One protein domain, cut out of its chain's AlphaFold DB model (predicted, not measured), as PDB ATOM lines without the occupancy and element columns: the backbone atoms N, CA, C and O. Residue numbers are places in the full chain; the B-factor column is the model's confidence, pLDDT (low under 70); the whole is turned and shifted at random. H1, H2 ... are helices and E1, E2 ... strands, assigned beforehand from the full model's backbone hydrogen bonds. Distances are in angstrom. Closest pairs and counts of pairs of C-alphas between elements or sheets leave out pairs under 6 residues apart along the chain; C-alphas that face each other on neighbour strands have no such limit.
ATOM      1  N   ALA A  13      84.195  25.244 112.717       91.44
ATOM      2  CA  ALA A  13      83.156  25.087 111.712       91.44
ATOM      3  C   ALA A  13      81.979  24.340 112.342       91.44
ATOM      4  O   ALA A  13      82.151  23.256 112.906       91.44
ATOM      5  N   VAL A  14      80.787  24.926 112.253       91.81
ATOM      6  CA  VAL A  14      79.576  24.395 112.880       91.81
ATOM      7  C   VAL A  14      78.399  24.381 111.915       91.81
ATOM      8  O   VAL A  14      78.269  25.241 111.048       91.81
ATOM      9  N   PHE A  15      77.519  23.410 112.111       90.75
ATOM     10  CA  PHE A  15      76.275  23.237 111.383       90.75
ATOM     11  C   PHE A  15      75.094  23.490 112.318       90.75
ATOM     12  O   PHE A  15      75.018  22.908 113.404       90.75
ATOM     13  N   ALA A  16      74.153  24.323 111.875       87.81
ATOM     14  CA  ALA A  16      72.837  24.452 112.488       87.81
ATOM     15  C   ALA A  16      71.853  23.527 111.771       87.81
ATOM     16  O   ALA A  16      71.647  23.641 110.562       87.81
ATOM     17  N   ALA A  17      71.221  22.621 112.513       82.00
ATOM     18  CA  ALA A  17      70.123  21.837 111.969       82.00
ATOM     19  C   ALA A  17      68.853  22.697 111.949       82.00
ATOM     20  O   ALA A  17      68.266  22.963 112.997       82.00
ATOM     21  N   ILE A  18      68.411  23.109 110.761       78.06
ATOM     22  CA  ILE A  18      67.126  23.793 110.591       78.06
ATOM     23  C   ILE A  18      66.035  22.722 110.624       78.06
ATOM     24  O   ILE A  18      65.744  22.071 109.622       78.06
ATOM     25  N   LYS A  19      65.474  22.493 111.809       71.50
ATOM     26  CA  LYS A  19      64.321  21.616 112.019       71.50
ATOM     27  C   LYS A  19      63.206  22.432 112.649       71.50
ATOM     28  O   LYS A  19      63.473  23.283 113.489       71.50
ATOM     29  N   GLN A  20      61.966  22.149 112.269       62.84
ATOM     30  CA  GLN A  20      60.821  22.552 113.075       62.84
ATOM     31  C   GLN A  20      60.701  21.523 114.203       62.84
ATOM     32  O   GLN A  20      60.393  20.365 113.907       62.84
ATOM     33  N   PRO A  21      61.024  21.871 115.461       62.00
ATOM     34  CA  PRO A  21      60.895  20.921 116.552       62.00
ATOM     35  C   PRO A  21      59.413  20.582 116.724       62.00
ATOM     36  O   PRO A  21      58.591  21.444 117.026       62.00
ATOM     37  N   SER A  22      59.055  19.320 116.490       60.28
ATOM     38  CA  SER A  22      57.739  18.812 116.854       60.28
ATOM     39  C   SER A  22      57.767  18.467 118.337       60.28
ATOM     40  O   SER A  22      58.475  17.548 118.750       60.28
ATOM     41  N   VAL A  23      57.008  19.201 119.136       63.72
ATOM     42  CA  VAL A  23      56.860  18.912 120.561       63.72
ATOM     43  C   VAL A  23      55.940  17.715 120.698       63.72
ATOM     44  O   VAL A  23      54.806  17.744 120.212       63.72
ATOM     45  N   SER A  24      56.411  16.656 121.352       61.50
ATOM     46  CA  SER A  24      55.521  15.557 121.703       61.50
ATOM     47  C   SER A  24      54.553  16.040 122.790       61.50
ATOM     48  O   SER A  24      54.947  16.685 123.764       61.50
ATOM     49  N   LEU A  25      53.263  15.741 122.630       59.69
ATOM     50  CA  LEU A  25      52.236  16.161 123.588       59.69
ATOM     51  C   LEU A  25      52.508  15.595 124.995       59.69
ATOM     52  O   LEU A  25      52.228  16.248 125.998       59.69
ATOM     53  N   ALA A  26      53.114  14.406 125.064       66.75
ATOM     54  CA  ALA A  26      53.517  13.770 126.313       66.75
ATOM     55  C   ALA A  26      54.597  14.573 127.060       66.75
ATOM     56  O   ALA A  26      54.517  14.709 128.283       66.75
ATOM     57  N   ASP A  27      55.575  15.134 126.347       65.06
ATOM     58  CA  ASP A  27      56.640  15.939 126.955       65.06
ATOM     59  C   ASP A  27      56.128  17.316 127.387       65.06
ATOM     60  O   ASP A  27      56.515  17.825 128.440       65.06
ATOM     61  N   ALA A  28      55.185  17.891 126.641       62.56
ATOM     62  CA  ALA A  28      54.575  19.169 126.993       62.56
ATOM     63  C   ALA A  28      53.730  19.092 128.280       62.56
ATOM     64  O   ALA A  28      53.841  19.959 129.147       62.56
ATOM     65  N   ILE A  29      52.953  18.014 128.445       63.12
ATOM     66  CA  ILE A  29      52.141  17.770 129.649       63.12
ATOM     67  C   ILE A  29      53.033  17.533 130.877       63.12
ATOM     68  O   ILE A  29      52.774  18.090 131.943       63.12
ATOM     69  N   LYS A  30      54.118  16.757 130.738       66.00
ATOM     70  CA  LYS A  30      55.090  16.529 131.827       66.00
ATOM     71  C   LYS A  30      55.802  17.805 132.273       66.00
ATOM     72  O   LYS A  30      56.150  17.927 133.442       66.00
ATOM     73  N   SER A  31      55.999  18.747 131.355       62.59
ATOM     74  CA  SER A  31      56.673  20.022 131.616       62.59
ATOM     75  C   SER A  31      55.769  21.061 132.295       62.59
ATOM     76  O   SER A  31      56.195  22.192 132.503       62.59
ATOM     77  N   GLY A  32      54.514  20.711 132.615       61.50
ATOM     78  CA  GLY A  32      53.547  21.635 133.218       61.50
ATOM     79  C   GLY A  32      53.078  22.742 132.268       61.50
ATOM     80  O   GLY A  32      52.556  23.758 132.722       61.50
ATOM     81  N   ILE A  33      53.277  22.571 130.956       58.03
ATOM     82  CA  ILE A  33      52.852  23.547 129.953       58.03
ATOM     83  C   ILE A  33      51.344  23.383 129.761       58.03
ATOM     84  O   ILE A  33      50.878  22.346 129.289       58.03
ATOM     85  N   ASP A  34      50.582  24.415 130.135       58.72
ATOM     86  CA  ASP A  34      49.131  24.429 129.969       58.72
ATOM     87  C   ASP A  34      48.778  24.203 128.492       58.72
ATOM     88  O   ASP A  34      49.282  24.881 127.592       58.72
ATOM     89  N   SER A  35      47.909  23.227 128.245       54.28
ATOM     90  CA  SER A  35      47.538  22.739 126.911       54.28
ATOM     91  C   SER A  35      46.983  23.837 125.990       54.28
ATOM     92  O   SER A  35      47.072  23.729 124.766       54.28
ATOM     93  N   LYS A  36      46.518  24.954 126.561       52.88
ATOM     94  CA  LYS A  36      46.099  26.170 125.846       52.88
ATOM     95  C   LYS A  36      47.250  26.952 125.199       52.88
ATOM     96  O   LYS A  36      47.025  27.616 124.195       52.88
ATOM     97  N   ASN A  37      48.478  26.842 125.709       52.56
ATOM     98  CA  ASN A  37      49.674  27.473 125.127       52.56
ATOM     99  C   ASN A  37      50.308  26.637 123.999       52.56
ATOM    100  O   ASN A  37      51.196  27.119 123.300       52.56
ATOM    101  N   ILE A  38      49.853  25.393 123.819       53.62
ATOM    102  CA  ILE A  38      50.307  24.462 122.773       53.62
ATOM    103  C   ILE A  38      49.464  24.623 121.494       53.62
ATOM    104  O   ILE A  38      49.922  24.307 120.397       53.62
ATOM    105  N   VAL A  39      48.245  25.162 121.608       52.81
ATOM    106  CA  VAL A  39      47.297  25.311 120.495       52.81
ATOM    107  C   VAL A  39      47.100  26.796 120.173       52.81
ATOM    108  O   VAL A  39      46.280  27.477 120.778       52.81
ATOM    109  N   GLY A  40      47.879  27.307 119.216       54.47
ATOM    110  CA  GLY A  40      47.804  28.684 118.708       54.47
ATOM    111  C   GLY A  40      49.176  29.252 118.327       54.47
ATOM    112  O   GLY A  40      50.204  28.626 118.580       54.47
ATOM    113  N   ASP A  41      49.222  30.461 117.753       49.53
ATOM    114  CA  ASP A  41      50.467  31.136 117.321       49.53
ATOM    115  C   ASP A  41      51.512  31.329 118.447       49.53
ATOM    116  O   ASP A  41      52.692  31.550 118.175       49.53
ATOM    117  N   GLN A  42      51.103  31.194 119.715       46.66
ATOM    118  CA  GLN A  42      51.957  31.253 120.911       46.66
ATOM    119  C   GLN A  42      52.831  29.993 121.098       46.66
ATOM    120  O   GLN A  42      53.923  30.094 121.655       46.66
ATOM    121  N   ALA A  43      52.428  28.835 120.554       50.53
ATOM    122  CA  ALA A  43      53.212  27.593 120.590       50.53
ATOM    123  C   ALA A  43      54.495  27.664 119.740       50.53
ATOM    124  O   ALA A  43      55.398  26.844 119.881       50.53
ATOM    125  N   ARG A  44      54.594  28.668 118.858       49.38
ATOM    126  CA  ARG A  44      55.747  28.899 117.975       49.38
ATOM    127  C   ARG A  44      56.920  29.597 118.668       49.38
ATOM    128  O   ARG A  44      57.972  29.739 118.056       49.38
ATOM    129  N   ARG A  45      56.749  30.047 119.917       48.12
ATOM    130  CA  ARG A  45      57.782  30.732 120.717       48.12
ATOM    131  C   ARG A  45      58.512  29.791 121.672       48.12
ATOM    132  O   ARG A  45      58.923  30.207 122.750       48.12
ATOM    133  N   GLN A  46      58.641  28.517 121.318       54.16
ATOM    134  CA  GLN A  46      59.567  27.668 122.046       54.16
ATOM    135  C   GLN A  46      60.982  28.062 121.660       54.16
ATOM    136  O   GLN A  46      61.290  28.194 120.472       54.16
ATOM    137  N   ASP A  47      61.808  28.296 122.678       55.03
ATOM    138  CA  ASP A  47      63.226  28.535 122.493       55.03
ATOM    139  C   ASP A  47      63.781  27.471 121.545       55.03
ATOM    140  O   ASP A  47      63.499  26.285 121.740       55.03
ATOM    141  N   PRO A  48      64.540  27.860 120.513       55.16
ATOM    142  CA  PRO A  48      65.046  26.891 119.571       55.16
ATOM    143  C   PRO A  48      65.936  25.885 120.312       55.16
ATOM    144  O   PRO A  48      67.045  26.220 120.731       55.16
ATOM    145  N   ASP A  49      65.463  24.649 120.481       64.56
ATOM    146  CA  ASP A  49      66.286  23.536 120.963       64.56
ATOM    147  C   ASP A  49      67.159  23.032 119.808       64.56
ATOM    148  O   ASP A  49      67.048  21.903 119.329       64.56
ATOM    149  N   PHE A  50      67.983  23.931 119.268       73.50
ATOM    150  CA  PHE A  50      69.027  23.565 118.331       73.50
ATOM    151  C   PHE A  50      70.380  23.681 119.016       73.50
ATOM    152  O   PHE A  50      70.709  24.666 119.677       73.50
ATOM    153  N   ARG A  51      71.193  22.650 118.804       84.50
ATOM    154  CA  ARG A  51      72.615  22.668 119.116       84.50
ATOM    155  C   ARG A  51      73.407  22.657 117.827       84.50
ATOM    156  O   ARG A  51      73.110  21.894 116.903       84.50
ATOM    157  N   PHE A  52      74.423  23.500 117.786       89.06
ATOM    158  CA  PHE A  52      75.432  23.501 116.751       89.06
ATOM    159  C   PHE A  52      76.276  22.234 116.857       89.06
ATOM    160  O   PHE A  52      76.857  21.936 117.903       89.06
ATOM    161  N   ASN A  53      76.366  21.502 115.750       89.31
ATOM    162  CA  ASN A  53      77.218  20.326 115.633       89.31
ATOM    163  C   ASN A  53      78.424  20.662 114.764       89.31
ATOM    164  O   ASN A  53      78.269  21.265 113.707       89.31
ATOM    165  N   GLY A  54      79.621  20.270 115.187       90.88
ATOM    166  CA  GLY A  54      80.836  20.537 114.428       90.88
ATOM    167  C   GLY A  54      82.085  20.511 115.294       90.88
ATOM    168  O   GLY A  54      82.109  19.853 116.339       90.88
ATOM    169  N   ILE A  55      83.096  21.241 114.828       92.75
ATOM    170  CA  ILE A  55      84.411  21.375 115.452       92.75
ATOM    171  C   ILE A  55      84.657  22.829 115.863       92.75
ATOM    172  O   ILE A  55      84.342  23.765 115.128       92.75
ATOM    173  N   LEU A  56      85.234  23.018 117.038       94.12
ATOM    174  CA  LEU A  56      85.575  24.297 117.643       94.12
ATOM    175  C   LEU A  56      87.003  24.208 118.175       94.12
ATOM    176  O   LEU A  56      87.442  23.153 118.632       94.12
ATOM    177  N   LEU A  57      87.726  25.320 118.123       94.06
ATOM    178  CA  LEU A  57      89.064  25.395 118.682       94.06
ATOM    179  C   LEU A  57      88.998  25.359 120.213       94.06
ATOM    180  O   LEU A  57      88.266  26.139 120.826       94.06
ATOM    181  N   ASP A  58      89.795  24.488 120.826       93.75
ATOM    182  CA  ASP A  58      89.951  24.405 122.277       93.75
ATOM    183  C   ASP A  58      90.824  25.559 122.787       93.75
ATOM    184  O   ASP A  58      92.020  25.423 123.048       93.75
ATOM    185  N   ARG A  59      90.229  26.755 122.824       92.31
ATOM    186  CA  ARG A  59      90.859  27.979 123.315       92.31
ATOM    187  C   ARG A  59      89.917  28.662 124.310       92.31
ATOM    188  O   ARG A  59      88.878  29.161 123.877       92.31
ATOM    189  N   PRO A  60      90.286  28.771 125.600       91.12
ATOM    190  CA  PRO A  60      89.406  29.302 126.643       91.12
ATOM    191  C   PRO A  60      88.792  30.665 126.313       91.12
ATOM    192  O   PRO A  60      87.576  30.809 126.321       91.12
ATOM    193  N   GLU A  61      89.610  31.641 125.912       90.44
ATOM    194  CA  GLU A  61      89.140  32.989 125.548       90.44
ATOM    195  C   GLU A  61      88.111  32.975 124.409       90.44
ATOM    196  O   GLU A  61      87.202  33.797 124.368       90.44
ATOM    197  N   TYR A  62      88.256  32.054 123.455       91.00
ATOM    198  CA  TYR A  62      87.316  31.921 122.347       91.00
ATOM    199  C   TYR A  62      86.004  31.286 122.811       91.00
ATOM    200  O   TYR A  62      84.936  31.791 122.477       91.00
ATOM    201  N   LEU A  63      86.081  30.213 123.602       93.06
ATOM    202  CA  LEU A  63      84.906  29.500 124.099       93.06
ATOM    203  C   LEU A  63      84.068  30.367 125.048       93.06
ATOM    204  O   LEU A  63      82.847  30.375 124.924       93.06
ATOM    205  N   GLU A  64      84.709  31.166 125.902       91.50
ATOM    206  CA  GLU A  64      84.027  32.132 126.779       91.50
ATOM    207  C   GLU A  64      83.308  33.230 125.988       91.50
ATOM    208  O   GLU A  64      82.175  33.594 126.304       91.50
ATOM    209  N   ASN A  65      83.934  33.729 124.915       90.25
ATOM    210  CA  ASN A  65      83.299  34.690 124.010       90.25
ATOM    211  C   ASN A  65      82.141  34.070 123.212       90.25
ATOM    212  O   ASN A  65      81.215  34.778 122.820       90.25
ATOM    213  N   LEU A  66      82.197  32.762 122.948       90.12
ATOM    214  CA  LEU A  66      81.173  32.040 122.198       90.12
ATOM    215  C   LEU A  66      79.921  31.797 123.048       90.12
ATOM    216  O   LEU A  66      78.798  31.999 122.583       90.12
ATOM    217  N   GLN A  67      80.118  31.355 124.289       90.19
ATOM    218  CA  GLN A  67      79.084  31.256 125.305       90.19
ATOM    219  C   GLN A  67      79.744  31.184 126.687       90.19
ATOM    220  O   GLN A  67      80.495  30.252 126.957       90.19
ATOM    221  N   ASN A  68      79.373  32.096 127.587       91.81
ATOM    222  CA  ASN A  68      79.772  31.995 128.988       91.81
ATOM    223  C   ASN A  68      79.072  30.787 129.641       91.81
ATOM    224  O   ASN A  68      77.844  30.647 129.563       91.81
ATOM    225  N   VAL A  69      79.861  29.901 130.244       92.25
ATOM    226  CA  VAL A  69      79.394  28.672 130.894       92.25
ATOM    227  C   VAL A  69      79.983  28.615 132.298       92.25
ATOM    228  O   VAL A  69      81.194  28.731 132.480       92.25
ATOM    229  N   GLU A  70      79.129  28.407 133.294       93.12
ATOM    230  CA  GLU A  70      79.565  28.211 134.676       93.12
ATOM    231  C   GLU A  70      80.253  26.852 134.867       93.12
ATOM    232  O   GLU A  70      80.026  25.890 134.128       93.12
ATOM    233  N   GLU A  71      81.104  26.749 135.884       94.12
ATOM    234  CA  GLU A  71      81.815  25.512 136.194       94.12
ATOM    235  C   GLU A  71      80.853  24.349 136.477       94.12
ATOM    236  O   GLU A  71      79.901  24.447 137.249       94.12
ATOM    237  N   GLY A  72      81.107  23.206 135.839       92.12
ATOM    238  CA  GLY A  72      80.247  22.027 135.931       92.12
ATOM    239  C   GLY A  72      79.017  22.064 135.019       92.12
ATOM    240  O   GLY A  72      78.302  21.062 134.961       92.12
ATOM    241  N   GLN A  73      78.784  23.155 134.283       92.62
ATOM    242  CA  GLN A  73      77.668  23.289 133.349       92.62
ATOM    243  C   GLN A  73      78.081  23.007 131.900       92.62
ATOM    244  O   GLN A  73      79.257  23.004 131.529       92.62
ATOM    245  N   SER A  74      77.083  22.724 131.060       91.88
ATOM    246  CA  SER A  74      77.261  22.533 129.615       91.88
ATOM    247  C   SER A  74      76.790  23.763 128.847       91.88
ATOM    248  O   SER A  74      75.831  24.416 129.255       91.88
ATOM    249  N   ALA A  75      77.430  24.050 127.713       91.81
ATOM    250  CA  ALA A  75      76.945  25.072 126.800       91.81
ATOM    251  C   ALA A  75      75.543  24.706 126.287       91.81
ATOM    252  O   ALA A  75      75.194  23.536 126.099       91.81
ATOM    253  N   ARG A  76      74.732  25.741 126.073       88.56
ATOM    254  CA  ARG A  76      73.331  25.619 125.655       88.56
ATOM    255  C   ARG A  76      73.251  25.337 124.163       88.56
ATOM    256  O   ARG A  76      72.529  24.437 123.752       88.56
ATOM    257  N   PHE A  77      74.010  26.097 123.375       88.12
ATOM    258  CA  PHE A  77      73.939  26.056 121.915       88.12
ATOM    259  C   PHE A  77      75.079  25.264 121.276       88.12
ATOM    260  O   PHE A  77      74.983  24.911 120.108       88.12
ATOM    261  N   TYR A  78      76.141  24.951 122.017       91.19
ATOM    262  CA  TYR A  78      77.337  24.291 121.491       91.19
ATOM    263  C   TYR A  78      77.649  23.000 122.251       91.19
ATOM    264  O   TYR A  78      77.300  22.843 123.418       91.19
ATOM    265  N   ASN A  79      78.352  22.071 121.602       91.25
ATOM    266  CA  ASN A  79      78.700  20.771 122.183       91.25
ATOM    267  C   ASN A  79      80.009  20.803 122.999       91.25
ATOM    268  O   ASN A  79      80.914  19.987 122.787       91.25
ATOM    269  N   PHE A  80      80.105  21.728 123.953       94.12
ATOM    270  CA  PHE A  80      81.177  21.771 124.951       94.12
ATOM    271  C   PHE A  80      80.616  22.000 126.362       94.12
ATOM    272  O   PHE A  80      79.450  22.353 126.543       94.12
ATOM    273  N   TYR A  81      81.436  21.760 127.375       94.38
ATOM    274  CA  TYR A  81      81.109  22.004 128.776       94.38
ATOM    275  C   TYR A  81      82.318  22.563 129.517       94.38
ATOM    276  O   TYR A  81      83.456  22.375 129.078       94.38
ATOM    277  N   ARG A  82      82.064  23.219 130.649       95.69
ATOM    278  CA  ARG A  82      83.110  23.674 131.562       95.69
ATOM    279  C   ARG A  82      83.230  22.696 132.720       95.69
ATOM    280  O   ARG A  82      82.246  22.333 133.364       95.69
ATOM    281  N   LYS A  83      84.437  22.208 132.966       94.69
ATOM    282  CA  LYS A  83      84.752  21.319 134.085       94.69
ATOM    283  C   LYS A  83      84.790  22.117 135.392       94.69
ATOM    284  O   LYS A  83      84.890  23.338 135.392       94.69
ATOM    285  N   LYS A  84      84.756  21.404 136.519       93.44
ATOM    286  CA  LYS A  84      84.886  21.999 137.864       93.44
ATOM    287  C   LYS A  84      86.273  22.584 138.157       93.44
ATOM    288  O   LYS A  84      86.436  23.267 139.151       93.44
ATOM    289  N   ASN A  85      87.276  22.263 137.341       91.06
ATOM    290  CA  ASN A  85      88.627  22.820 137.444       91.06
ATOM    291  C   ASN A  85      88.827  24.043 136.527       91.06
ATOM    292  O   ASN A  85      89.961  24.470 136.342       91.06
ATOM    293  N   GLY A  86      87.758  24.555 135.906       88.88
ATOM    294  CA  GLY A  86      87.794  25.702 134.999       88.88
ATOM    295  C   GLY A  86      88.067  25.363 133.529       88.88
ATOM    296  O   GLY A  86      87.700  26.161 132.668       88.88
ATOM    297  N   ASP A  87      88.628  24.188 133.223       92.62
ATOM    298  CA  ASP A  87      88.948  23.779 131.848       92.62
ATOM    299  C   ASP A  87      87.699  23.455 131.022       92.62
ATOM    300  O   ASP A  87      86.671  23.003 131.537       92.62
ATOM    301  N   PHE A  88      87.825  23.556 129.702       94.06
ATOM    302  CA  PHE A  88      86.789  23.110 128.780       94.06
ATOM    303  C   PHE A  88      86.925  21.623 128.427       94.06
ATOM    304  O   PHE A  88      87.950  20.964 128.629       94.06
ATOM    305  N   GLY A  89      85.825  21.045 127.954       92.38
ATOM    306  CA  GLY A  89      85.779  19.676 127.459       92.38
ATOM    307  C   GLY A  89      84.617  19.457 126.502       92.38
ATOM    308  O   GLY A  89      83.666  20.236 126.450       92.38
ATOM    309  N   SER A  90      84.672  18.362 125.747       91.12
ATOM    310  CA  SER A  90      83.576  17.921 124.885       91.12
ATOM    311  C   SER A  90      83.435  16.408 124.939       91.12
ATOM    312  O   SER A  90      84.418  15.680 124.850       91.12
ATOM    313  N   ARG A  91      82.192  15.933 125.074       83.25
ATOM    314  CA  ARG A  91      81.873  14.497 125.028       83.25
ATOM    315  C   ARG A  91      81.835  13.958 123.598       83.25
ATOM    316  O   ARG A  91      82.052  12.773 123.395       83.25
ATOM    317  N   SER A  92      81.550  14.822 122.626       78.12
ATOM    318  CA  SER A  92      81.406  14.482 121.207       78.12
ATOM    319  C   SER A  92      82.693  14.666 120.401       78.12
ATOM    320  O   SER A  92      82.665  14.502 119.188       78.12
ATOM    321  N   GLY A  93      83.803  15.056 121.041       81.88
ATOM    322  CA  GLY A  93      85.040  15.402 120.333       81.88
ATOM    323  C   GLY A  93      84.930  16.694 119.516       81.88
ATOM    324  O   GLY A  93      85.674  16.888 118.562       81.88
ATOM    325  N   SER A  94      83.996  17.583 119.872       87.75
ATOM    326  CA  SER A  94      83.774  18.849 119.164       87.75
ATOM    327  C   SER A  94      84.834  19.909 119.459       87.75
ATOM    328  O   SER A  94      84.857  20.922 118.773       87.75
ATOM    329  N   LEU A  95      85.694  19.706 120.460       93.44
ATOM    330  CA  LEU A  95      86.837  20.578 120.737       93.44
ATOM    331  C   LEU A  95      88.108  19.960 120.152       93.44
ATOM    332  O   LEU A  95      88.407  18.797 120.421       93.44
ATOM    333  N   ILE A  96      88.847  20.740 119.366       93.00
ATOM    334  CA  ILE A  96      90.109  20.328 118.743       93.00
ATOM    335  C   ILE A  96      91.221  21.327 119.057       93.00
ATOM    336  O   ILE A  96      90.981  22.526 119.177       93.00
ATOM    337  N   SER A  97      92.458  20.843 119.152       92.56
ATOM    338  CA  SER A  97      93.625  21.709 119.331       92.56
ATOM    339  C   SER A  97      93.987  22.447 118.037       92.56
ATOM    340  O   SER A  97      93.617  22.036 116.932       92.56
TER     341      SER A  97
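This is residues 13 to 97 of the 178 residues of an uncharacterized protein of Oenococcus alcoholitolerans (UniProt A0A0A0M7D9). This domain has little regular structure: a looped body holds the two-stranded antiparallel sheet E1-E2, H3 and residues 67 to 97, and a long arm runs from E1 out through H1 and H2 and folds back to E2. Of 85 printed residues, 26 are in named elements, in the order E1, H1, H2, E2, H3, class mixed. The whole is loose, radius of gyration of the C-alphas 16.3 A, and elongated, spanning 47 by 26 by 20 A.

Look first at E1, residues 13 to 15, and E2, residues 53 to 57, antiparallel at 162 degrees; N 13 and O 55, 2.8 A apart, are within hydrogen-bond range. A tight link joins E2 to H3, residues 60 to 66; their closest C-alphas, Leu 57 and Leu 63, are 8.0 A apart. H1, residues 25 to 30, and H2, residues 41 to 45, are apart. Every O i to N i+4 pair is within range in H1 and H3; H2 has 0 of 1, and 1 of 2 O i to N i+3 pairs.

Find C-alpha 13 at (83.156, 25.087, 111.712), where E1 begins; E2 runs 13.2 A, and H3 runs 9.7 A to C-alpha 66 at (81.173, 32.040, 122.198).

The printed part has no cut; residues 20 to 49 have pLDDT under 70.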